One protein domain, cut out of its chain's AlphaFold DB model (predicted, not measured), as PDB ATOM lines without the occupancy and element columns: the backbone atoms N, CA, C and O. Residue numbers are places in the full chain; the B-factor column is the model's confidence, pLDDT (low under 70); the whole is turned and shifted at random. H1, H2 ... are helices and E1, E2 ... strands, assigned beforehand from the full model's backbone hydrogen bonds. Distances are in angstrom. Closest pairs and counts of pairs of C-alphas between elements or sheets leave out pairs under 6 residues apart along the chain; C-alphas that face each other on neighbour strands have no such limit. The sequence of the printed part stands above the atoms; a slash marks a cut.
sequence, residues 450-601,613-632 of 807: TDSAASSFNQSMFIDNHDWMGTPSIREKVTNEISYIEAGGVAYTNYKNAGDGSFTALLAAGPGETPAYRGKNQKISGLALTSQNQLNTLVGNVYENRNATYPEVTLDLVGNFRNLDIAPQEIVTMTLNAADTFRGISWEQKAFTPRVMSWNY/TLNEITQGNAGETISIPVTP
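This is residues 450 to 601 and 613 to 632 of the 807 residues of an uncharacterized protein of Thermoplasmata archaeon M9B2D (UniProt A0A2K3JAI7). Two lobes lie one after the other along the longest axis: one is a strongly twisted sheet of six strands that curls across its width, with the short helix H1 on it, and the other is a long twisted sheet of three strands with H3 packed on one face. H2, between E3 and E4, is the element farthest from the mean of the C-alphas, and residues 617 to 632 run from the six-stranded lobe to the other one, where residues 624 to 625 pair with E4. The printed part has 172 residues, with three named helices and nine named strands in the order H1 E1 E2 E3 H2 E4 E5 H3 E6 E7 E8 E9, a mixed class of helices and strands. The sheets run E1 E7 E8 E9 E6 E2 and E4 E3 E5, both mixed. The whole is loose, with a radius of gyration of the C-alphas of 19.7 A and spans of 62 by 42 by 25 A.

H1 holds residues 453 to 456, its C-alpha 453 at (-16.331, -15.206, -46.033). E1 holds residues 459 to 463, and E2 holds residues 468 to 475, 17.0 A long, bending by 72 degrees at residue 471. E3, residues 482 to 492, is 28.9 A long and ends at C-alpha 492 at (-33.796, -32.195, -45.336). H2 holds residues 495 to 498, and E4, residues 503 to 510, is 23.4 A long. E5, residues 520 to 529, is 24.8 A long and bends by 68 degrees at residue 526. H3, residues 532 to 546, is 21.4 A long. E6 holds residues 552 to 557 and E7 residues 571 to 576, 15.8 A and 16.5 A long. E8, residues 587 to 601, is 32.4 A long and bends by 76 degrees at residue 591. E9, residues 613 to 616, ends at C-alpha 616 at (-10.817, -11.948, -37.392).

In the sheet of six, E1 and E2 are edge strands. E1 and E7 are parallel, with N 460 and O 571 2.9 A apart. E7 and E8 form an antiparallel hairpin, with N 572 and O 592 2.8 A apart. Pairing along E8 is staggered: residues 587 to 592 pair with E7 and residues 592 to 596 with E9. E8 and E9 are antiparallel, N 593 and O 615 2.8 A apart. E9 and E6 are antiparallel, N 614 and O 553 2.8 A apart, as are E6 and E2, N 469 and O 556 2.8 A apart. H1 is on this sheet at a height over the sheet of 9.4 A; its closest C-alpha to E8 is that of Ala 454, 6.0 A from that of Ala 591. In the sheet of three, E4 and E3 are antiparallel, N 491 and O 504 2.9 A apart, and E3 and E5 are parallel, N 483 and O 520 2.8 A apart. H3 is on one face of it, two layers, a helix on a sheet; the closest C-alphas of H3 and E4 are those of Gly 540 and Gly 510, 5.6 A apart. H3 is not on the sheet of six, and H2 is on neither sheet. Every O i to N i+4 pair of H3 is within hydrogen-bond range; H1 and H2 are too short for such a pair.

The C-alphas of Tyr 601 and Thr 631, the two farthest apart, are 64.5 A from each other. Residues 602 to 612 are not printed, and C-alphas 601 and 613 are 18.0 A apart across this cut, which the link E8 to E9 crosses. Of the links that are printed whole, E6 to E7, with 13 residues, is long. The mean pLDDT of the printed part is 87.8; residues 497 to 501 and 629 to 632 are under 70.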
ATOM      1  N   THR A 450     -19.967 -19.079 -43.283       87.56
ATOM      2  CA  THR A 450     -19.931 -18.726 -44.702       87.56
ATOM      3  C   THR A 450     -18.622 -19.197 -45.329       87.56
ATOM      4  O   THR A 450     -17.538 -18.882 -44.837       87.56
ATOM      5  N   ASP A 451     -18.695 -19.937 -46.436       87.19
ATOM      6  CA  ASP A 451     -17.490 -20.328 -47.167       87.19
ATOM      7  C   ASP A 451     -16.863 -19.119 -47.877       87.19
ATOM      8  O   ASP A 451     -17.554 -18.306 -48.498       87.19
ATOM      9  N   SER A 452     -15.540 -18.992 -47.779       86.06
ATOM     10  CA  SER A 452     -14.777 -17.875 -48.342       86.06
ATOM     11  C   SER A 452     -15.312 -16.504 -47.903       86.06
ATOM     12  O   SER A 452     -15.326 -15.548 -48.682       86.06
ATOM     13  N   ALA A 453     -15.720 -16.396 -46.631       84.38
ATOM     14  CA  ALA A 453     -16.331 -15.206 -46.033       84.38
ATOM     15  C   ALA A 453     -15.592 -13.897 -46.365       84.38
ATOM     16  O   ALA A 453     -16.226 -12.897 -46.685       84.38
ATOM     17  N   ALA A 454     -14.254 -13.920 -46.378       84.94
ATOM     18  CA  ALA A 454     -13.406 -12.762 -46.678       84.94
ATOM     19  C   ALA A 454     -13.601 -12.158 -48.088       84.94
ATOM     20  O   ALA A 454     -13.167 -11.036 -48.335       84.94
ATOM     21  N   SER A 455     -14.221 -12.892 -49.015       85.00
ATOM     22  CA  SER A 455     -14.574 -12.416 -50.360       85.00
ATOM     23  C   SER A 455     -16.080 -12.355 -50.625       85.00
ATOM     24  O   SER A 455     -16.489 -11.749 -51.613       85.00
ATOM     25  N   SER A 456     -16.887 -12.999 -49.781       85.00
ATOM     26  CA  SER A 456     -18.339 -13.112 -49.960       85.00
ATOM     27  C   SER A 456     -19.092 -11.909 -49.384       85.00
ATOM     28  O   SER A 456     -20.097 -11.492 -49.955       85.00
ATOM     29  N   PHE A 457     -18.608 -11.331 -48.280       86.25
ATOM     30  CA  PHE A 457     -19.206 -10.128 -47.693       86.25
ATOM     31  C   PHE A 457     -18.680  -8.847 -48.346       86.25
ATOM     32  O   PHE A 457     -17.562  -8.790 -48.862       86.25
ATOM     33  N   ASN A 458     -19.485  -7.784 -48.288       86.88
ATOM     34  CA  ASN A 458     -19.100  -6.485 -48.830       86.88
ATOM     35  C   ASN A 458     -17.953  -5.873 -48.015       86.88
ATOM     36  O   ASN A 458     -18.005  -5.802 -46.785       86.88
ATOM     37  N   GLN A 459     -16.923  -5.390 -48.710       87.81
ATOM     38  CA  GLN A 459     -15.832  -4.647 -48.085       87.81
ATOM     39  C   GLN A 459     -16.230  -3.180 -47.905       87.81
ATOM     40  O   GLN A 459     -16.431  -2.465 -48.885       87.81
ATOM     41  N   SER A 460     -16.299  -2.735 -46.651       84.81
ATOM     42  CA  SER A 460     -16.711  -1.377 -46.279       84.81
ATOM     43  C   SER A 460     -15.573  -0.373 -46.456       84.81
ATOM     44  O   SER A 460     -15.703   0.622 -47.169       84.81
ATOM     45  N   MET A 461     -14.410  -0.651 -45.854       88.69
ATOM     46  CA  MET A 461     -13.222   0.197 -45.974       88.69
ATOM     47  C   MET A 461     -11.920  -0.557 -45.682       88.69
ATOM     48  O   MET A 461     -11.901  -1.596 -45.020       88.69
ATOM     49  N   PHE A 462     -10.812   0.004 -46.166       90.88
ATOM     50  CA  PHE A 462      -9.462  -0.348 -45.733       90.88
ATOM     51  C   PHE A 462      -9.005   0.666 -44.682       90.88
ATOM     52  O   PHE A 462      -8.883   1.849 -45.005       90.88
ATOM     53  N   ILE A 463      -8.763   0.206 -43.453       90.19
ATOM     54  CA  ILE A 463      -8.283   1.045 -42.351       90.19
ATOM     55  C   ILE A 463      -6.760   1.165 -42.430       90.19
ATOM     56  O   ILE A 463      -6.039   0.160 -42.403       90.19
ATOM     57  N   ASP A 464      -6.274   2.405 -42.468       88.75
ATOM     58  CA  ASP A 464      -4.855   2.737 -42.374       88.75
ATOM     59  C   ASP A 464      -4.546   3.649 -41.170       88.75
ATOM     60  O   ASP A 464      -5.379   3.880 -40.295       88.75
ATOM     61  N   ASN A 465      -3.303   4.122 -41.072       86.25
ATOM     62  CA  ASN A 465      -2.830   4.944 -39.957       86.25
ATOM     63  C   ASN A 465      -3.440   6.356 -39.887       86.25
ATOM     64  O   ASN A 465      -3.198   7.053 -38.904       86.25
ATOM     65  N   HIS A 466      -4.201   6.786 -40.893       86.94
ATOM     66  CA  HIS A 466      -4.940   8.046 -40.872       86.94
ATOM     67  C   HIS A 466      -6.333   7.903 -40.257       86.94
ATOM     68  O   HIS A 466      -6.950   8.932 -40.000       86.94
ATOM     69  N   ASP A 467      -6.835   6.680 -40.052       90.12
ATOM     70  CA  ASP A 467      -8.234   6.432 -39.673       90.12
ATOM     71  C   ASP A 467      -8.431   6.190 -38.168       90.12
ATOM     72  O   ASP A 467      -9.554   6.260 -37.668       90.12
ATOM     73  N   TRP A 468      -7.354   5.947 -37.418       90.81
ATOM     74  CA  TRP A 468      -7.406   5.709 -35.976       90.81
ATOM     75  C   TRP A 468      -6.566   6.705 -35.178       90.81
ATOM     76  O   TRP A 468      -5.637   7.340 -35.673       90.81
ATOM     77  N   MET A 469      -6.913   6.839 -33.903       89.94
ATOM     78  CA  MET A 469      -6.212   7.641 -32.914       89.94
ATOM     79  C   MET A 469      -5.792   6.781 -31.719       89.94
ATOM     80  O   MET A 469      -6.252   5.660 -31.533       89.94
ATOM     81  N   GLY A 470      -4.880   7.303 -30.900       88.75
ATOM     82  CA  GLY A 470      -4.376   6.556 -29.749       88.75
ATOM     83  C   GLY A 470      -3.513   5.366 -30.170       88.75
ATOM     84  O   GLY A 470      -2.627   5.509 -31.009       88.75
ATOM     85  N   THR A 471      -3.720   4.214 -29.537       87.38
ATOM     86  CA  THR A 471      -2.943   2.995 -29.794       87.38
ATOM     87  C   THR A 471      -3.881   1.813 -30.023       87.38
ATOM     88  O   THR A 471      -4.537   1.402 -29.062       87.38
ATOM     89  N   PRO A 472      -3.912   1.233 -31.237       89.56
ATOM     90  CA  PRO A 472      -4.627  -0.006 -31.518       89.56
ATOM     91  C   PRO A 472      -4.276  -1.107 -30.519       89.56
ATOM     92  O   PRO A 472      -3.096  -1.372 -30.263       89.56
ATOM     93  N   SER A 473      -5.293  -1.769 -29.975       90.94
ATOM     94  CA  SER A 473      -5.115  -2.936 -29.115       90.94
ATOM     95  C   SER A 473      -5.296  -4.195 -29.949       90.94
ATOM     96  O   SER A 473      -6.366  -4.435 -30.499       90.94
ATOM     97  N   ILE A 474      -4.244  -5.005 -30.050       90.88
ATOM     98  CA  ILE A 474      -4.261  -6.275 -30.779       90.88
ATOM     99  C   ILE A 474      -4.073  -7.401 -29.774       90.88
ATOM    100  O   ILE A 474      -3.035  -7.486 -29.108       90.88
ATOM    101  N   ARG A 475      -5.052  -8.304 -29.692       89.62
ATOM    102  CA  ARG A 475      -4.962  -9.491 -28.847       89.62
ATOM    103  C   ARG A 475      -4.481 -10.682 -29.665       89.62
ATOM    104  O   ARG A 475      -5.210 -11.192 -30.502       89.62
ATOM    105  N   GLU A 476      -3.281 -11.178 -29.376       89.50
ATOM    106  CA  GLU A 476      -2.777 -12.426 -29.961       89.50
ATOM    107  C   GLU A 476      -3.011 -13.615 -29.022       89.50
ATOM    108  O   GLU A 476      -2.601 -13.611 -27.855       89.50
ATOM    109  N   LYS A 477      -3.632 -14.665 -29.549       88.19
ATOM    110  CA  LYS A 477      -3.898 -15.922 -28.857       88.19
ATOM    111  C   LYS A 477      -2.824 -16.946 -29.233       88.19
ATOM    112  O   LYS A 477      -2.669 -17.312 -30.388       88.19
ATOM    113  N   VAL A 478      -2.071 -17.421 -28.239       84.69
ATOM    114  CA  VAL A 478      -0.950 -18.373 -28.443       84.69
ATOM    115  C   VAL A 478      -1.386 -19.835 -28.267       84.69
ATOM    116  O   VAL A 478      -0.662 -20.765 -28.619       84.69
ATOM    117  N   THR A 479      -2.558 -20.066 -27.676       86.75
ATOM    118  CA  THR A 479      -3.077 -21.406 -27.386       86.75
ATOM    119  C   THR A 479      -4.443 -21.608 -28.010       86.75
ATOM    120  O   THR A 479      -5.345 -20.805 -27.771       86.75
ATOM    121  N   ASN A 480      -4.607 -22.730 -28.706       86.62
ATOM    122  CA  ASN A 480      -5.889 -23.172 -29.239       86.62
ATOM    123  C   ASN A 480      -6.899 -23.346 -28.101       86.62
ATOM    124  O   ASN A 480      -6.584 -23.909 -27.047       86.62
ATOM    125  N   GLU A 481      -8.108 -22.851 -28.320       87.81
ATOM    126  CA  GLU A 481      -9.213 -23.000 -27.379       87.81
ATOM    127  C   GLU A 481      -9.916 -24.333 -27.564       87.81
ATOM    128  O   GLU A 481     -10.223 -25.002 -26.572       87.81
ATOM    129  N   ILE A 482     -10.086 -24.758 -28.814       91.94
ATOM    130  CA  ILE A 482     -10.678 -26.046 -29.151       91.94
ATOM    131  C   ILE A 482      -9.634 -26.966 -29.779       91.94
ATOM    132  O   ILE A 482      -8.880 -26.588 -30.676       91.94
ATOM    133  N   SER A 483      -9.572 -28.191 -29.268       91.12
ATOM    134  CA  SER A 483      -8.711 -29.244 -29.799       91.12
ATOM    135  C   SER A 483      -9.413 -30.050 -30.884       91.12
ATOM    136  O   SER A 483      -8.751 -30.558 -31.783       91.12
ATOM    137  N   TYR A 484     -10.734 -30.198 -30.769       91.50
ATOM    138  CA  TYR A 484     -11.564 -31.038 -31.623       91.50
ATOM    139  C   TYR A 484     -12.997 -30.529 -31.597       91.50
ATOM    140  O   TYR A 484     -13.490 -30.150 -30.530       91.50
ATOM    141  N   ILE A 485     -13.641 -30.537 -32.755       91.88
ATOM    142  CA  ILE A 485     -15.050 -30.207 -32.902       91.88
ATOM    143  C   ILE A 485     -15.739 -31.308 -33.700       91.88
ATOM    144  O   ILE A 485     -15.235 -31.737 -34.733       91.88
ATOM    145  N   GLU A 486     -16.882 -31.764 -33.206       91.94
ATOM    146  CA  GLU A 486     -17.774 -32.706 -33.880       91.94
ATOM    147  C   GLU A 486     -19.103 -31.992 -34.102       91.94
ATOM    148  O   GLU A 486     -19.698 -31.501 -33.140       91.94
ATOM    149  N   ALA A 487     -19.558 -31.904 -35.348       91.75
ATOM    150  CA  ALA A 487     -20.837 -31.287 -35.672       91.75
ATOM    151  C   ALA A 487     -21.698 -32.232 -36.504       91.75
ATOM    152  O   ALA A 487     -21.211 -32.862 -37.448       91.75
ATOM    153  N   GLY A 488     -22.979 -32.318 -36.151       91.12
ATOM    154  CA  GLY A 488     -23.965 -33.121 -36.860       91.12
ATOM    155  C   GLY A 488     -25.252 -32.358 -37.140       91.12
ATOM    156  O   GLY A 488     -25.611 -31.417 -36.430       91.12
ATOM    157  N   GLY A 489     -25.957 -32.790 -38.174       90.19
ATOM    158  CA  GLY A 489     -27.196 -32.165 -38.612       90.19
ATOM    159  C   GLY A 489     -27.986 -33.057 -39.556       90.19
ATOM    160  O   GLY A 489     -27.611 -34.205 -39.815       90.19
ATOM    161  N   VAL A 490     -29.078 -32.511 -40.074       89.62
ATOM    162  CA  VAL A 490     -29.962 -33.196 -41.016       89.62
ATOM    163  C   VAL A 490     -29.977 -32.413 -42.318       89.62
ATOM    164  O   VAL A 490     -30.225 -31.210 -42.325       89.62
ATOM    165  N   ALA A 491     -29.704 -33.109 -43.421       87.88
ATOM    166  CA  ALA A 491     -30.048 -32.620 -44.742       87.88
ATOM    167  C   ALA A 491     -31.485 -33.026 -45.053       87.88
ATOM    168  O   ALA A 491     -31.764 -34.217 -45.218       87.88
ATOM    169  N   TYR A 492     -32.375 -32.038 -45.060       86.88
ATOM    170  CA  TYR A 492     -33.796 -32.195 -45.336       86.88
ATOM    171  C   TYR A 492     -34.131 -31.517 -46.661       86.88
ATOM    172  O   TYR A 492     -33.599 -30.449 -46.954       86.88
ATOM    173  N   THR A 493     -35.001 -32.136 -47.454       82.31
ATOM    174  CA  THR A 493     -35.585 -31.484 -48.632       82.31
ATOM    175  C   THR A 493     -37.075 -31.322 -48.393       82.31
ATOM    176  O   THR A 493     -37.773 -32.323 -48.220       82.31
ATOM    177  N   ASN A 494     -37.554 -30.078 -48.368       76.56
ATOM    178  CA  ASN A 494     -38.956 -29.804 -48.067       76.56
ATOM    179  C   ASN A 494     -39.896 -30.268 -49.188       76.56
ATOM    180  O   ASN A 494     -39.494 -30.525 -50.335       76.56
ATOM    181  N   TYR A 495     -41.186 -30.346 -48.860       73.50
ATOM    182  CA  TYR A 495     -42.207 -30.781 -49.814       73.50
ATOM    183  C   TYR A 495     -42.301 -29.872 -51.048       73.50
ATOM    184  O   TYR A 495     -42.568 -30.358 -52.149       73.50
ATOM    185  N   LYS A 496     -41.983 -28.578 -50.902       70.56
ATOM    186  CA  LYS A 496     -41.956 -27.602 -52.003       70.56
ATOM    187  C   LYS A 496     -40.856 -27.888 -53.034       70.56
ATOM    188  O   LYS A 496     -41.087 -27.683 -54.226       70.56
ATOM    189  N   ASN A 497     -39.676 -28.337 -52.599       64.12
ATOM    190  CA  ASN A 497     -38.494 -28.474 -53.451       64.12
ATOM    191  C   ASN A 497     -38.287 -29.898 -54.013       64.12
ATOM    192  O   ASN A 497     -37.634 -30.019 -55.053       64.12
ATOM    193  N   ALA A 498     -38.849 -30.965 -53.411       59.59
ATOM    194  CA  ALA A 498     -38.732 -32.330 -53.974       59.59
ATOM    195  C   ALA A 498     -39.842 -33.363 -53.652       59.59
ATOM    196  O   ALA A 498     -39.719 -34.510 -54.078       59.59
ATOM    197  N   GLY A 499     -40.944 -33.012 -52.983       54.38
ATOM    198  CA  GLY A 499     -42.149 -33.861 -52.910       54.38
ATOM    199  C   GLY A 499     -42.065 -35.187 -52.129       54.38
ATOM    200  O   GLY A 499     -43.060 -35.910 -52.116       54.38
ATOM    201  N   ASP A 500     -40.943 -35.527 -51.479       63.41
ATOM    202  CA  ASP A 500     -40.807 -36.775 -50.703       63.41
ATOM    203  C   ASP A 500     -40.391 -36.609 -49.229       63.41
ATOM    204  O   ASP A 500     -40.434 -37.592 -48.488       63.41
ATOM    205  N   GLY A 501     -40.032 -35.395 -48.784       68.31
ATOM    206  CA  GLY A 501     -39.628 -35.140 -47.396       68.31
ATOM    207  C   GLY A 501     -38.399 -35.951 -46.962       68.31
ATOM    208  O   GLY A 501     -38.333 -36.425 -45.825       68.31
ATOM    209  N   SER A 502     -37.448 -36.193 -47.870       77.50
ATOM    210  CA  SER A 502     -36.270 -37.020 -47.591       77.50
ATOM    211  C   SER A 502     -35.318 -36.394 -46.563       77.50
ATOM    212  O   SER A 502     -35.026 -35.198 -46.583       77.50
ATOM    213  N   PHE A 503     -34.793 -37.238 -45.666       82.75
ATOM    214  CA  PHE A 503     -33.840 -36.860 -44.623       82.75
ATOM    215  C   PHE A 503     -32.551 -37.677 -44.732       82.75
ATOM    216  O   PHE A 503     -32.567 -38.900 -44.883       82.75
ATOM    217  N   THR A 504     -31.409 -37.006 -44.617       85.81
ATOM    218  CA  THR A 504     -30.095 -37.648 -44.506       85.81
ATOM    219  C   THR A 504     -29.359 -37.078 -43.303       85.81
ATOM    220  O   THR A 504     -29.053 -35.888 -43.259       85.81
ATOM    221  N   ALA A 505     -29.058 -37.925 -42.318       88.19
ATOM    222  CA  ALA A 505     -28.222 -37.532 -41.190       88.19
ATOM    223  C   ALA A 505     -26.758 -37.417 -41.640       88.19
ATOM    224  O   ALA A 505     -26.236 -38.317 -42.300       88.19
ATOM    225  N   LEU A 506     -26.097 -36.321 -41.267       90.25
ATOM    226  CA  LEU A 506     -24.711 -36.026 -41.630       90.25
ATOM    227  C   LEU A 506     -23.891 -35.725 -40.374       90.25
ATOM    228  O   LEU A 506     -24.390 -35.111 -39.428       90.25
ATOM    229  N   LEU A 507     -22.626 -36.147 -40.371       91.69
ATOM    230  CA  LEU A 507     -21.702 -35.941 -39.256       91.69
ATOM    231  C   LEU A 507     -20.293 -35.652 -39.788       91.69
ATOM    232  O   LEU A 507     -19.834 -36.288 -40.740       91.69
ATOM    233  N   ALA A 508     -19.602 -34.690 -39.181       91.94
ATOM    234  CA  ALA A 508     -18.228 -34.338 -39.530       91.94
ATOM    235  C   ALA A 508     -17.425 -33.904 -38.299       91.94
ATOM    236  O   ALA A 508     -17.991 -33.492 -37.282       91.94
ATOM    237  N   ALA A 509     -16.098 -33.962 -38.414       92.56
ATOM    238  CA  ALA A 509     -15.178 -33.476 -37.395       92.56
ATOM    239  C   ALA A 509     -14.017 -32.645 -37.953       92.56
ATOM    240  O   ALA A 509     -13.544 -32.864 -39.066       92.56
ATOM    241  N   GLY A 510     -13.541 -31.695 -37.145       88.50
ATOM    242  CA  GLY A 510     -12.385 -30.838 -37.426       88.50
ATOM    243  C   GLY A 510     -11.378 -30.876 -36.268       88.50
ATOM    244  O   GLY A 510     -11.801 -30.946 -35.108       88.50
ATOM    245  N   PRO A 511     -10.052 -30.847 -36.521       83.44
ATOM    246  CA  PRO A 511      -9.350 -30.636 -37.802       83.44
ATOM    247  C   PRO A 511      -9.169 -31.906 -38.666       83.44
ATOM    248  O   PRO A 511      -8.457 -31.873 -39.665       83.44
ATOM    249  N   GLY A 512      -9.761 -33.026 -38.249       82.56
ATOM    250  CA  GLY A 512      -9.687 -34.356 -38.862       82.56
ATOM    251  C   GLY A 512     -10.079 -35.412 -37.824       82.56
ATOM    252  O   GLY A 512     -10.668 -35.068 -36.801       82.56
ATOM    253  N   GLU A 513      -9.705 -36.676 -38.015       78.62
ATOM    254  CA  GLU A 513     -10.003 -37.770 -37.075       78.62
ATOM    255  C   GLU A 513      -9.323 -37.619 -35.699       78.62
ATOM    256  O   GLU A 513      -9.797 -38.173 -34.705       78.62
ATOM    257  N   THR A 514      -8.207 -36.883 -35.609       83.25
ATOM    258  CA  THR A 514      -7.406 -36.765 -34.374       83.25
ATOM    259  C   THR A 514      -7.462 -35.348 -33.782       83.25
ATOM    260  O   THR A 514      -7.253 -34.377 -34.511       83.25
ATOM    261  N   PRO A 515      -7.675 -35.195 -32.456       87.31
ATOM    262  CA  PRO A 515      -7.665 -33.895 -31.786       87.31
ATOM    263  C   PRO A 515      -6.279 -33.233 -31.803       87.31
ATOM    264  O   PRO A 515      -5.245 -33.898 -31.712       87.31
ATOM    265  N   ALA A 516      -6.251 -31.900 -31.805       86.62
ATOM    266  CA  ALA A 516      -5.029 -31.141 -31.565       86.62
ATOM    267  C   ALA A 516      -4.519 -31.320 -30.119       86.62
ATOM    268  O   ALA A 516      -5.278 -31.585 -29.187       86.62
ATOM    269  N   TYR A 517      -3.217 -31.112 -29.902       85.56
ATOM    270  CA  TYR A 517      -2.562 -31.335 -28.602       85.56
ATOM    271  C   TYR A 517      -3.060 -30.444 -27.450       85.56
ATOM    272  O   TYR A 517      -2.746 -30.714 -26.289       85.56
ATOM    273  N   ARG A 518      -3.755 -29.342 -27.750       84.94
ATOM    274  CA  ARG A 518      -4.247 -28.362 -26.774       84.94
ATOM    275  C   ARG A 518      -5.637 -27.883 -27.172       84.94
ATOM    276  O   ARG A 518      -5.932 -27.790 -28.358       84.94
ATOM    277  N   GLY A 519      -6.437 -27.546 -26.168       88.12
ATOM    278  CA  GLY A 519      -7.813 -27.086 -26.321       88.12
ATOM    279  C   GLY A 519      -8.812 -28.062 -25.706       88.12
ATOM    280  O   GLY A 519      -8.434 -29.047 -25.069       88.12
ATOM    281  N   LYS A 520     -10.093 -27.742 -25.852       90.44
ATOM    282  CA  LYS A 520     -11.223 -28.543 -25.373       90.44
ATOM    283  C   LYS A 520     -11.921 -29.242 -26.539       90.44
ATOM    284  O   LYS A 520     -11.842 -28.790 -27.677       90.44
ATOM    285  N   ASN A 521     -12.618 -30.332 -26.237       90.19
ATOM    286  CA  ASN A 521     -13.515 -30.983 -27.187       90.19
ATOM    287  C   ASN A 521     -14.886 -30.285 -27.164       90.19
ATOM    288  O   ASN A 521     -15.401 -30.008 -26.077       90.19
ATOM    289  N   GLN A 522     -15.461 -30.024 -28.334       92.00
ATOM    290  CA  GLN A 522     -16.786 -29.440 -28.504       92.00
ATOM    291  C   GLN A 522     -17.653 -30.324 -29.407       92.00
ATOM    292  O   GLN A 522     -17.193 -30.823 -30.430       92.00
ATOM    293  N   LYS A 523     -18.924 -30.491 -29.037       90.88
ATOM    294  CA  LYS A 523     -19.923 -31.203 -29.839       90.88
ATOM    295  C   LYS A 523     -21.089 -30.282 -30.152       90.88
ATOM    296  O   LYS A 523     -21.547 -29.572 -29.259       90.88
ATOM    297  N   ILE A 524     -21.546 -30.305 -31.396       89.81
ATOM    298  CA  ILE A 524     -22.653 -29.495 -31.902       89.81
ATOM    299  C   ILE A 524     -23.601 -30.419 -32.669       89.81
ATOM    300  O   ILE A 524     -23.169 -31.331 -33.368       89.81
ATOM    301  N   SER A 525     -24.903 -30.228 -32.502       88.06
ATOM    302  CA  SER A 525     -25.928 -31.044 -33.151       88.06
ATOM    303  C   SER A 525     -27.147 -30.189 -33.483       88.06
ATOM    304  O   SER A 525     -27.306 -29.122 -32.895       88.06
ATOM    305  N   GLY A 526     -27.997 -30.666 -34.394       84.75
ATOM    306  CA  GLY A 526     -29.239 -29.990 -34.783       84.75
ATOM    307  C   GLY A 526     -29.100 -28.996 -35.940       84.75
ATOM    308  O   GLY A 526     -29.994 -28.184 -36.141       84.75
ATOM    309  N   LEU A 527     -28.003 -29.052 -36.700       89.88
ATOM    310  CA  LEU A 527     -27.782 -28.142 -37.827       89.88
ATOM    311  C   LEU A 527     -28.675 -28.488 -39.025       89.88
ATOM    312  O   LEU A 527     -28.838 -29.668 -39.356       89.88
ATOM    313  N   ALA A 528     -29.178 -27.465 -39.715       89.56
ATOM    314  CA  ALA A 528     -29.790 -27.607 -41.032       89.56
ATOM    315  C   ALA A 528     -28.696 -27.640 -42.103       89.56
ATOM    316  O   ALA A 528     -27.803 -26.790 -42.131       89.56
ATOM    317  N   LEU A 529     -28.736 -28.655 -42.964       89.56
ATOM    318  CA  LEU A 529     -27.687 -28.924 -43.944       89.56
ATOM    319  C   LEU A 529     -28.284 -29.191 -45.326       89.56
ATOM    320  O   LEU A 529     -29.450 -29.530 -45.474       89.56
ATOM    321  N   THR A 530     -27.452 -29.090 -46.355       88.44
ATOM    322  CA  THR A 530     -27.792 -29.490 -47.732       88.44
ATOM    323  C   THR A 530     -26.970 -30.684 -48.196       88.44
ATOM    324  O   THR A 530     -27.431 -31.500 -48.990       88.44
ATOM    325  N   SER A 531     -25.720 -30.805 -47.732       90.56
ATOM    326  CA  SER A 531     -24.801 -31.849 -48.184       90.56
ATOM    327  C   SER A 531     -23.655 -32.096 -47.202       90.56
ATOM    328  O   SER A 531     -23.296 -31.237 -46.396       90.56
ATOM    329  N   GLN A 532     -23.012 -33.264 -47.319       91.00
ATOM    330  CA  GLN A 532     -21.819 -33.599 -46.530       91.00
ATOM    331  C   GLN A 532     -20.650 -32.636 -46.796       91.00
ATOM    332  O   GLN A 532     -19.904 -32.307 -45.878       91.00
ATOM    333  N   ASN A 533     -20.488 -32.162 -48.036       91.00
ATOM    334  CA  ASN A 533     -19.410 -31.234 -48.387       91.00
ATOM    335  C   ASN A 533     -19.577 -29.890 -47.675       91.00
ATOM    336  O   ASN A 533     -18.608 -29.371 -47.128       91.00
ATOM    337  N   GLN A 534     -20.807 -29.366 -47.639       91.31
ATOM    338  CA  GLN A 534     -21.123 -28.147 -46.896       91.31
ATOM    339  C   GLN A 534     -20.781 -28.314 -45.409       91.31
ATOM    340  O   GLN A 534     -20.097 -27.462 -44.848       91.31
ATOM    341  N   LEU A 535     -21.195 -29.426 -44.783       91.81
ATOM    342  CA  LEU A 535     -20.891 -29.692 -43.376       91.81
ATOM    343  C   LEU A 535     -19.376 -29.753 -43.121       91.81
ATOM    344  O   LEU A 535     -18.894 -29.154 -42.163       91.81
ATOM    345  N   ASN A 536     -18.613 -30.427 -43.982       92.06
ATOM    346  CA  ASN A 536     -17.161 -30.519 -43.833       92.06
ATOM    347  C   ASN A 536     -16.502 -29.130 -43.886       92.06
ATOM    348  O   ASN A 536     -15.670 -28.815 -43.033       92.06
ATOM    349  N   THR A 537     -16.892 -28.277 -44.837       91.94
ATOM    350  CA  THR A 537     -16.393 -26.895 -44.918       91.94
ATOM    351  C   THR A 537     -16.783 -26.082 -43.682       91.94
ATOM    352  O   THR A 537     -15.920 -25.448 -43.077       91.94
ATOM    353  N   LEU A 538     -18.046 -26.163 -43.251       91.31
ATOM    354  CA  LEU A 538     -18.555 -25.474 -42.062       91.31
ATOM    355  C   LEU A 538     -17.759 -25.841 -40.801       91.31
ATOM    356  O   LEU A 538     -17.287 -24.962 -40.087       91.31
ATOM    357  N   VAL A 539     -17.555 -27.137 -40.542       92.75
ATOM    358  CA  VAL A 539     -16.790 -27.605 -39.374       92.75
ATOM    359  C   VAL A 539     -15.345 -27.113 -39.414       92.75
ATOM    360  O   VAL A 539     -14.804 -26.706 -38.384       92.75
ATOM    361  N   GLY A 540     -14.732 -27.116 -40.599       91.94
ATOM    362  CA  GLY A 540     -13.400 -26.563 -40.820       91.94
ATOM    363  C   GLY A 540     -13.309 -25.078 -40.469       91.94
ATOM    364  O   GLY A 540     -12.431 -24.666 -39.709       91.94
ATOM    365  N   ASN A 541     -14.251 -24.282 -40.974       92.62
ATOM    366  CA  ASN A 541     -14.288 -22.836 -40.759       92.62
ATOM    367  C   ASN A 541     -14.565 -22.470 -39.299       92.62
ATOM    368  O   ASN A 541     -13.857 -21.635 -38.734       92.62
ATOM    369  N   VAL A 542     -15.517 -23.146 -38.650       91.69
ATOM    370  CA  VAL A 542     -15.790 -22.959 -37.218       91.69
ATOM    371  C   VAL A 542     -14.578 -23.368 -36.377       91.69
ATOM    372  O   VAL A 542     -14.240 -22.670 -35.417       91.69
ATOM    373  N   TYR A 543     -13.883 -24.456 -36.740       92.50
ATOM    374  CA  TYR A 543     -12.667 -24.879 -36.040       92.50
ATOM    375  C   TYR A 543     -11.589 -23.789 -36.054       92.50
ATOM    376  O   TYR A 543     -11.030 -23.444 -35.007       92.50
ATOM    377  N   GLU A 544     -11.314 -23.245 -37.241       92.12
ATOM    378  CA  GLU A 544     -10.307 -22.203 -37.419       92.12
ATOM    379  C   GLU A 544     -10.726 -20.902 -36.729       92.12
ATOM    380  O   GLU A 544      -9.917 -20.293 -36.033       92.12
ATOM    381  N   ASN A 545     -12.003 -20.521 -36.809       91.62
ATOM    382  CA  ASN A 545     -12.512 -19.299 -36.188       91.62
ATOM    383  C   ASN A 545     -12.340 -19.291 -34.662       91.62
ATOM    384  O   ASN A 545     -11.833 -18.325 -34.093       91.62
ATOM    385  N   ARG A 546     -12.680 -20.386 -33.969       91.25
ATOM    386  CA  ARG A 546     -12.487 -20.474 -32.504       91.25
ATOM    387  C   ARG A 546     -11.003 -20.499 -32.106       91.25
ATOM    388  O   ARG A 546     -10.635 -20.124 -30.983       91.25
ATOM    389  N   ASN A 547     -10.139 -20.922 -33.025       91.81
ATOM    390  CA  ASN A 547      -8.688 -20.943 -32.867       91.81
ATOM    391  C   ASN A 547      -7.977 -19.761 -33.544       91.81
ATOM    392  O   ASN A 547      -6.748 -19.783 -33.621       91.81
ATOM    393  N   ALA A 548      -8.716 -18.721 -33.951       92.31
ATOM    394  CA  ALA A 548      -8.171 -17.531 -34.588       92.31
ATOM    395  C   ALA A 548      -6.984 -16.972 -33.791       92.31
ATOM    396  O   ALA A 548      -7.010 -16.882 -32.555       92.31
ATOM    397  N   THR A 549      -5.921 -16.608 -34.510       90.50
ATOM    398  CA  THR A 549      -4.683 -16.127 -33.884       90.50
ATOM    399  C   THR A 549      -4.876 -14.725 -33.308       90.50
ATOM    400  O   THR A 549      -4.306 -14.413 -32.261       90.50
ATOM    401  N   TYR A 550      -5.700 -13.896 -33.950       92.06
ATOM    402  CA  TYR A 550      -5.998 -12.526 -33.545       92.06
ATOM    403  C   TYR A 550      -7.508 -12.352 -33.383       92.06
ATOM    404  O   TYR A 550      -8.136 -11.656 -34.176       92.06
ATOM    405  N   PRO A 551      -8.110 -12.990 -32.363       90.00
ATOM    406  CA  PRO A 551      -9.560 -13.046 -32.227       90.00
ATOM    407  C   PRO A 551     -10.210 -11.665 -32.099       90.00
ATOM    408  O   PRO A 551     -11.372 -11.531 -32.452       90.00
ATOM    409  N   GLU A 552      -9.473 -10.669 -31.600       92.44
ATOM    410  CA  GLU A 552      -9.998  -9.339 -31.307       92.44
ATOM    411  C   GLU A 552      -8.951  -8.249 -31.591       92.44
ATOM    412  O   GLU A 552      -7.796  -8.333 -31.141       92.44
ATOM    413  N   VAL A 553      -9.374  -7.212 -32.318       93.62
ATOM    414  CA  VAL A 553      -8.628  -5.966 -32.540       93.62
ATOM    415  C   VAL A 553      -9.530  -4.783 -32.200       93.62
ATOM    416  O   VAL A 553     -10.618  -4.660 -32.754       93.62
ATOM    417  N   THR A 554      -9.078  -3.893 -31.318       94.69
ATOM    418  CA  THR A 554      -9.834  -2.698 -30.909       94.69
ATOM    419  C   THR A 554      -9.141  -1.428 -31.384       94.69
ATOM    420  O   THR A 554      -7.923  -1.280 -31.221       94.69
ATOM    421  N   LEU A 555      -9.923  -0.508 -31.952       94.06
ATOM    422  CA  LEU A 555      -9.464   0.757 -32.521       94.06
ATOM    423  C   LEU A 555     -10.350   1.914 -32.057       94.06
ATOM    424  O   LEU A 555     -11.571   1.843 -32.183       94.06
ATOM    425  N   ASP A 556      -9.723   3.010 -31.641       94.31
ATOM    426  CA  ASP A 556     -10.388   4.307 -31.512       94.31
ATOM    427  C   ASP A 556     -10.254   5.048 -32.845       94.31
ATOM    428  O   ASP A 556      -9.135   5.278 -33.308       94.31
ATOM    429  N   LEU A 557     -11.360   5.418 -33.490       92.88
ATOM    430  CA  LEU A 557     -11.332   6.023 -34.824       92.88
ATOM    431  C   LEU A 557     -11.260   7.558 -34.769       92.88
ATOM    432  O   LEU A 557     -11.825   8.203 -33.883       92.88
ATOM    433  N   VAL A 558     -10.568   8.166 -35.737       89.19
ATOM    434  CA  VAL A 558     -10.319   9.619 -35.787       89.19
ATOM    435  C   VAL A 558     -11.367  10.357 -36.623       89.19
ATOM    436  O   VAL A 558     -11.088  10.932 -37.673       89.19
ATOM    437  N   GLY A 559     -12.609  10.354 -36.147       86.69
ATOM    438  CA  GLY A 559     -13.711  11.075 -36.788       86.69
ATOM    439  C   GLY A 559     -15.018  10.298 -36.793       86.69
ATOM    440  O   GLY A 559     -15.170   9.301 -36.098       86.69
ATOM    441  N   ASN A 560     -15.964  10.763 -37.593       86.56
ATOM    442  CA  ASN A 560     -17.317  10.254 -37.689       86.56
ATOM    443  C   ASN A 560     -17.425   9.103 -38.708       86.56
ATOM    444  O   ASN A 560     -17.873   9.294 -39.837       86.56
ATOM    445  N   PHE A 561     -17.033   7.890 -38.313       88.56
ATOM    446  CA  PHE A 561     -17.095   6.694 -39.170       88.56
ATOM    447  C   PHE A 561     -18.454   5.983 -39.094       88.56
ATOM    448  O   PHE A 561     -18.562   4.832 -38.673       88.56
ATOM    449  N   ARG A 562     -19.529   6.680 -39.488       87.69
ATOM    450  CA  ARG A 562     -20.911   6.139 -39.506       87.69
ATOM    451  C   ARG A 562     -21.188   5.176 -40.654       87.69
ATOM    452  O   ARG A 562     -22.261   4.581 -40.701       87.69
ATOM    453  N   ASN A 563     -20.243   5.028 -41.571       88.12
ATOM    454  CA  ASN A 563     -20.271   3.981 -42.582       88.12
ATOM    455  C   ASN A 563     -19.996   2.587 -42.005       88.12
ATOM    456  O   ASN A 563     -20.157   1.621 -42.729       88.12
ATOM    457  N   LEU A 564     -19.546   2.484 -40.753       91.12
ATOM    458  CA  LEU A 564     -19.388   1.212 -40.062       91.12
ATOM    459  C   LEU A 564     -20.577   0.989 -39.124       91.12
ATOM    460  O   LEU A 564     -21.047   1.918 -38.457       91.12
ATOM    461  N   ASP A 565     -21.055  -0.250 -39.083       92.50
ATOM    462  CA  ASP A 565     -22.120  -0.707 -38.193       92.50
ATOM    463  C   ASP A 565     -21.883  -2.183 -37.810       92.50
ATOM    464  O   ASP A 565     -21.051  -2.861 -38.414       92.50
ATOM    465  N   ILE A 566     -22.590  -2.679 -36.793       92.75
ATOM    466  CA  ILE A 566     -22.543  -4.082 -36.343       92.75
ATOM    467  C   ILE A 566     -23.395  -5.015 -37.220       92.75
ATOM    468  O   ILE A 566     -23.204  -6.232 -37.189       92.75
ATOM    469  N   ALA A 567     -24.347  -4.451 -37.970       91.62
ATOM    470  CA  ALA A 567     -25.228  -5.152 -38.897       91.62
ATOM    471  C   ALA A 567     -25.534  -4.252 -40.115       91.62
ATOM    472  O   ALA A 567     -25.733  -3.045 -39.929       91.62
ATOM    473  N   PRO A 568     -25.600  -4.783 -41.352       91.31
ATOM    474  CA  PRO A 568     -25.261  -6.156 -41.745       91.31
ATOM    475  C   PRO A 568     -23.771  -6.476 -41.538       91.31
ATOM    476  O   PRO A 568     -22.966  -5.578 -41.299       91.31
ATOM    477  N   GLN A 569     -23.393  -7.750 -41.640       90.06
ATOM    478  CA  GLN A 569     -21.983  -8.149 -41.584       90.06
ATOM    479  C   GLN A 569     -21.188  -7.573 -42.760       90.06
ATOM    480  O   GLN A 569     -21.484  -7.826 -43.929       90.06
ATOM    481  N   GLU A 570     -20.118  -6.849 -42.432       90.19
ATOM    482  CA  GLU A 570     -19.207  -6.252 -43.405       90.19
ATOM    483  C   GLU A 570     -17.753  -6.613 -43.119       90.19
ATOM    484  O   GLU A 570     -17.392  -7.061 -42.023       90.19
ATOM    485  N   ILE A 571     -16.913  -6.388 -44.130       91.88
ATOM    486  CA  ILE A 571     -15.472  -6.590 -44.044       91.88
ATOM    487  C   ILE A 571     -14.765  -5.249 -43.925       91.88
ATOM    488  O   ILE A 571     -14.903  -4.357 -44.766       91.88
ATOM    489  N   VAL A 572     -13.909  -5.167 -42.919       92.25
ATOM    490  CA  VAL A 572     -12.896  -4.134 -42.765       92.25
ATOM    491  C   VAL A 572     -11.531  -4.791 -42.903       92.25
ATOM    492  O   VAL A 572     -11.253  -5.807 -42.266       92.25
ATOM    493  N   THR A 573     -10.668  -4.230 -43.748       93.50
ATOM    494  CA  THR A 573      -9.321  -4.773 -43.965       93.50
ATOM    495  C   THR A 573      -8.250  -3.887 -43.346       93.50
ATOM    496  O   THR A 573      -8.368  -2.662 -43.335       93.50
ATOM    497  N   MET A 574      -7.186  -4.510 -42.835       92.00
ATOM    498  CA  MET A 574      -6.060  -3.820 -42.202       92.00
ATOM    499  C   MET A 574      -4.716  -4.424 -42.602       92.00
ATOM    500  O   MET A 574      -4.591  -5.625 -42.837       92.00
ATOM    501  N   THR A 575      -3.683  -3.584 -42.623       91.44
ATOM    502  CA  THR A 575      -2.288  -3.996 -42.839       91.44
ATOM    503  C   THR A 575      -1.462  -3.637 -41.611       91.44
ATOM    504  O   THR A 575      -1.582  -2.535 -41.080       91.44
ATOM    505  N   LEU A 576      -0.606  -4.559 -41.178       89.69
ATOM    506  CA  LEU A 576       0.353  -4.360 -40.093       89.69
ATOM    507  C   LEU A 576       1.738  -4.709 -40.628       89.69
ATOM    508  O   LEU A 576       1.922  -5.813 -41.140       89.69
ATOM    509  N   ASN A 577       2.723  -3.817 -40.526       88.44
ATOM    510  CA  ASN A 577       4.075  -4.140 -40.981       88.44
ATOM    511  C   ASN A 577       4.897  -4.754 -39.848       88.44
ATOM    512  O   ASN A 577       4.784  -4.359 -38.690       88.44
ATOM    513  N   ALA A 578       5.834  -5.643 -40.195       88.38
ATOM    514  CA  ALA A 578       6.739  -6.253 -39.216       88.38
ATOM    515  C   ALA A 578       7.560  -5.216 -38.426       88.38
ATOM    516  O   ALA A 578       7.943  -5.472 -37.289       88.38
ATOM    517  N   ALA A 579       7.830  -4.047 -39.016       88.88
ATOM    518  CA  ALA A 579       8.549  -2.958 -38.357       88.88
ATOM    519  C   ALA A 579       7.695  -2.192 -37.330       88.88
ATOM    520  O   ALA A 579       8.261  -1.531 -36.460       88.88
ATOM    521  N   ASP A 580       6.364  -2.297 -37.406       85.38
ATOM    522  CA  ASP A 580       5.440  -1.557 -36.541       85.38
ATOM    523  C   ASP A 580       5.319  -2.207 -35.151       85.38
ATOM    524  O   ASP A 580       4.899  -1.563 -34.191       85.38
ATOM    525  N   THR A 581       5.725  -3.476 -35.007       85.38
ATOM    526  CA  THR A 581       5.670  -4.210 -33.736       85.38
ATOM    527  C   THR A 581       7.023  -4.805 -33.359       85.38
ATOM    528  O   THR A 581       7.706  -5.420 -34.171       85.38
ATOM    529  N   PHE A 582       7.402  -4.730 -32.078       86.12
ATOM    530  CA  PHE A 582       8.623  -5.393 -31.588       86.12
ATOM    531  C   PHE A 582       8.567  -6.924 -31.679       86.12
ATOM    532  O   PHE A 582       9.605  -7.583 -31.656       86.12
ATOM    533  N   ARG A 583       7.359  -7.493 -31.778       85.38
ATOM    534  CA  ARG A 583       7.142  -8.926 -31.999       85.38
ATOM    535  C   ARG A 583       7.377  -9.335 -33.461       85.38
ATOM    536  O   ARG A 583       7.523 -10.525 -33.718       85.38
ATOM    537  N   GLY A 584       7.461  -8.376 -34.388       84.88
ATOM    538  CA  GLY A 584       7.721  -8.629 -35.806       84.88
ATOM    539  C   GLY A 584       6.522  -9.195 -36.568       84.88
ATOM    540  O   GLY A 584       6.715  -9.892 -37.559       84.88
ATOM    541  N   ILE A 585       5.298  -8.950 -36.094       87.31
ATOM    542  CA  ILE A 585       4.069  -9.444 -36.730       87.31
ATOM    543  C   ILE A 585       3.794  -8.622 -37.988       87.31
ATOM    544  O   ILE A 585       3.845  -7.395 -37.935       87.31
ATOM    545  N   SER A 586       3.458  -9.291 -39.090       89.94
ATOM    546  CA  SER A 586       3.020  -8.635 -40.320       89.94
ATOM    547  C   SER A 586       1.760  -9.260 -40.902       89.94
ATOM    548  O   SER A 586       1.688 -10.486 -41.015       89.94
ATOM    549  N   TRP A 587       0.830  -8.419 -41.350       89.69
ATOM    550  CA  TRP A 587      -0.353  -8.791 -42.122       89.69
ATOM    551  C   TRP A 587      -0.516  -7.849 -43.305       89.69
ATOM    552  O   TRP A 587      -0.242  -6.660 -43.178       89.69
ATOM    553  N   GLU A 588      -1.038  -8.356 -44.410       89.88
ATOM    554  CA  GLU A 588      -1.401  -7.557 -45.576       89.88
ATOM    555  C   GLU A 588      -2.897  -7.726 -45.828       89.88
ATOM    556  O   GLU A 588      -3.360  -8.855 -45.973       89.88
ATOM    557  N   GLN A 589      -3.643  -6.614 -45.815       90.00
ATOM    558  CA  GLN A 589      -5.096  -6.565 -46.047       90.00
ATOM    559  C   GLN A 589      -5.892  -7.677 -45.344       90.00
ATOM    560  O   GLN A 589      -6.813  -8.268 -45.908       90.00
ATOM    561  N   LYS A 590      -5.541  -7.975 -44.093       92.31
ATOM    562  CA  LYS A 590      -6.223  -9.004 -43.315       92.31
ATOM    563  C   LYS A 590      -7.656  -8.569 -43.026       92.31
ATOM    564  O   LYS A 590      -7.875  -7.422 -42.641       92.31
ATOM    565  N   ALA A 591      -8.598  -9.483 -43.243       94.06
ATOM    566  CA  ALA A 591     -10.028  -9.237 -43.141       94.06
ATOM    567  C   ALA A 591     -10.537  -9.414 -41.706       94.06
ATOM    568  O   ALA A 591     -10.245 -10.410 -41.039       94.06
ATOM    569  N   PHE A 592     -11.340  -8.454 -41.264       94.50
ATOM    570  CA  PHE A 592     -12.025  -8.464 -39.984       94.50
ATOM    571  C   PHE A 592     -13.484  -8.037 -40.158       94.50
ATOM    572  O   PHE A 592     -13.818  -7.358 -41.127       94.50
ATOM    573  N   THR A 593     -14.338  -8.398 -39.204       93.19
ATOM    574  CA  THR A 593     -15.741  -7.971 -39.155       93.19
ATOM    575  C   THR A 593     -16.028  -7.149 -37.891       93.19
ATOM    576  O   THR A 593     -15.561  -7.531 -36.811       93.19
ATOM    577  N   PRO A 594     -16.757  -6.021 -37.984       93.69
ATOM    578  CA  PRO A 594     -17.240  -5.278 -36.821       93.69
ATOM    579  C   PRO A 594     -18.125  -6.134 -35.909       93.69
ATOM    580  O   PRO A 594     -19.060  -6.783 -36.369       93.69
ATOM    581  N   ARG A 595     -17.847  -6.131 -34.602       94.06
ATOM    582  CA  ARG A 595     -18.658  -6.856 -33.604       94.06
ATOM    583  C   ARG A 595     -19.226  -5.968 -32.517       94.06
ATOM    584  O   ARG A 595     -20.368  -6.171 -32.111       94.06
ATOM    585  N   VAL A 596     -18.443  -4.994 -32.059       95.44
ATOM    586  CA  VAL A 596     -18.869  -4.031 -31.039       95.44
ATOM    587  C   VAL A 596     -18.502  -2.633 -31.502       95.44
ATOM    588  O   VAL A 596     -17.394  -2.412 -31.994       95.44
ATOM    589  N   MET A 597     -19.417  -1.685 -31.327       94.94
ATOM    590  CA  MET A 597     -19.173  -0.272 -31.581       94.94
ATOM    591  C   MET A 597     -19.689   0.567 -30.423       94.94
ATOM    592  O   MET A 597     -20.821   0.407 -29.985       94.94
ATOM    593  N   SER A 598     -18.875   1.509 -29.963       94.62
ATOM    594  CA  SER A 598     -19.266   2.494 -28.957       94.62
ATOM    595  C   SER A 598     -19.013   3.899 -29.474       94.62
ATOM    596  O   SER A 598     -18.098   4.110 -30.266       94.62
ATOM    597  N   TRP A 599     -19.834   4.856 -29.056       93.19
ATOM    598  CA  TRP A 599     -19.812   6.216 -29.581       93.19
ATOM    599  C   TRP A 599     -19.700   7.231 -28.453       93.19
ATOM    600  O   TRP A 599     -20.510   7.257 -27.529       93.19
ATOM    601  N   ASN A 600     -18.709   8.114 -28.553       91.81
ATOM    602  CA  ASN A 600     -18.540   9.237 -27.645       91.81
ATOM    603  C   ASN A 600     -18.966  10.531 -28.344       91.81
ATOM    604  O   ASN A 600     -18.362  10.931 -29.344       91.81
ATOM    605  N   TYR A 601     -20.002  11.185 -27.814       92.00
ATOM    606  CA  TYR A 601     -20.496  12.453 -28.338       92.00
ATOM    607  C   TYR A 601     -20.162  13.612 -27.401       92.00
ATOM    608  O   TYR A 601     -20.586  13.648 -26.246       92.00
ATOM    609  N   THR A 613     -14.570  -2.644 -32.081       95.75
ATOM    610  CA  THR A 613     -13.956  -3.956 -31.872       95.75
ATOM    611  C   THR A 613     -14.249  -4.843 -33.072       95.75
ATOM    612  O   THR A 613     -15.401  -5.021 -33.479       95.75
ATOM    613  N   LEU A 614     -13.179  -5.389 -33.636       94.81
ATOM    614  CA  LEU A 614     -13.146  -6.174 -34.856       94.81
ATOM    615  C   LEU A 614     -12.766  -7.626 -34.537       94.81
ATOM    616  O   LEU A 614     -11.776  -7.856 -33.839       94.81
ATOM    617  N   ASN A 615     -13.486  -8.591 -35.112       94.12
ATOM    618  CA  ASN A 615     -13.139 -10.013 -35.036       94.12
ATOM    619  C   ASN A 615     -12.514 -10.504 -36.340       94.12
ATOM    620  O   ASN A 615     -12.945 -10.126 -37.429       94.12
ATOM    621  N   GLU A 616     -11.502 -11.363 -36.235       93.81
ATOM    622  CA  GLU A 616     -10.817 -11.948 -37.392       93.81
ATOM    623  C   GLU A 616     -11.754 -12.847 -38.209       93.81
ATOM    624  O   GLU A 616     -12.414 -13.738 -37.670       93.81
ATOM    625  N   ILE A 617     -11.765 -12.640 -39.530       92.69
ATOM    626  CA  ILE A 617     -12.393 -13.568 -40.470       92.69
ATOM    627  C   ILE A 617     -11.353 -14.623 -40.849       92.69
ATOM    628  O   ILE A 617     -10.279 -14.308 -41.365       92.69
ATOM    629  N   THR A 618     -11.684 -15.885 -40.603       90.50
ATOM    630  CA  THR A 618     -10.808 -17.035 -40.840       90.50
ATOM    631  C   THR A 618     -11.427 -17.993 -41.849       90.50
ATOM    632  O   THR A 618     -12.643 -18.147 -41.882       90.50
ATOM    633  N   GLN A 619     -10.586 -18.709 -42.593       89.31
ATOM    634  CA  GLN A 619     -10.996 -19.832 -43.435       89.31
ATOM    635  C   GLN A 619     -10.212 -21.071 -43.006       89.31
ATOM    636  O   GLN A 619      -8.979 -21.064 -43.040       89.31
ATOM    637  N   GLY A 620     -10.925 -22.122 -42.611       86.25
ATOM    638  CA  GLY A 620     -10.326 -23.397 -42.239       86.25
ATOM    639  C   GLY A 620     -10.226 -24.357 -43.422       86.25
ATOM    640  O   GLY A 620     -10.865 -24.182 -44.461       86.25
ATOM    641  N   ASN A 621      -9.433 -25.415 -43.254       88.88
ATOM    642  CA  ASN A 621      -9.505 -26.565 -44.154       88.88
ATOM    643  C   ASN A 621     -10.778 -27.358 -43.851       88.88
ATOM    644  O   ASN A 621     -11.130 -27.511 -42.682       88.88
ATOM    645  N   ALA A 622     -11.427 -27.898 -44.884       89.88
ATOM    646  CA  ALA A 622     -12.604 -28.739 -44.706       89.88
ATOM    647  C   ALA A 622     -12.308 -29.918 -43.757       89.88
ATOM    648  O   ALA A 622     -11.261 -30.561 -43.859       89.88
ATOM    649  N   GLY A 623     -13.237 -30.175 -42.838       88.38
ATOM    650  CA  GLY A 623     -13.184 -31.293 -41.903       88.38
ATOM    651  C   GLY A 623     -13.380 -32.652 -42.578       88.38
ATOM    652  O   GLY A 623     -13.616 -32.760 -43.783       88.38
ATOM    653  N   GLU A 624     -13.303 -33.708 -41.773       91.00
ATOM    654  CA  GLU A 624     -13.460 -35.091 -42.220       91.00
ATOM    655  C   GLU A 624     -14.856 -35.632 -41.893       91.00
ATOM    656  O   GLU A 624     -15.402 -35.407 -40.810       91.00
ATOM    657  N   THR A 625     -15.433 -36.370 -42.843       91.25
ATOM    658  CA  THR A 625     -16.736 -37.025 -42.691       91.25
ATOM    659  C   THR A 625     -16.652 -38.155 -41.669       91.25
ATOM    660  O   THR A 625     -15.850 -39.074 -41.830       91.25
ATOM    661  N   ILE A 626     -17.550 -38.158 -40.684       86.88
ATOM    662  CA  ILE A 626     -17.724 -39.304 -39.788       86.88
ATOM    663  C   ILE A 626     -18.824 -40.192 -40.366       86.88
ATOM    664  O   ILE A 626     -19.966 -39.767 -40.536       86.88
ATOM    665  N   SER A 627     -18.489 -41.446 -40.669       82.44
ATOM    666  CA  SER A 627     -19.467 -42.401 -41.181       82.44
ATOM    667  C   SER A 627     -20.437 -42.831 -40.079       82.44
ATOM    668  O   SER A 627     -20.047 -43.365 -39.041       82.44
ATOM    669  N   ILE A 628     -21.729 -42.607 -40.318       79.19
ATOM    670  CA  ILE A 628     -22.795 -43.107 -39.449       79.19
ATOM    671  C   ILE A 628     -22.983 -44.601 -39.768       79.19
ATOM    672  O   ILE A 628     -23.228 -44.945 -40.929       79.19
ATOM    673  N   PRO A 629     -22.859 -45.517 -38.791       69.88
ATOM    674  CA  PRO A 629     -23.057 -46.940 -39.040       69.88
ATOM    675  C   PRO A 629     -24.494 -47.210 -39.514       69.88
ATOM    676  O   PRO A 629     -25.445 -46.988 -38.772       69.88
ATOM    677  N   VAL A 630     -24.656 -47.739 -40.732       64.44
ATOM    678  CA  VAL A 630     -25.963 -48.100 -41.338       64.44
ATOM    679  C   VAL A 630     -26.676 -49.258 -40.630       64.44
ATOM    680  O   VAL A 630     -27.810 -49.611 -40.939       64.44
ATOM    681  N   THR A 631     -26.003 -49.888 -39.680       59.44
ATOM    682  CA  THR A 631     -26.562 -50.886 -38.782       59.44
ATOM    683  C   THR A 631     -25.917 -50.597 -37.435       59.44
ATOM    684  O   THR A 631     -24.681 -50.503 -37.402       59.44
ATOM    685  N   PRO A 632     -26.676 -50.440 -36.328       54.19
ATOM    686  CA  PRO A 632     -26.044 -50.503 -35.019       54.19
ATOM    687  C   PRO A 632     -25.213 -51.781 -35.040       54.19
ATOM    688  O   PRO A 632     -25.722 -52.796 -35.533       54.19
TER     689      PRO A 632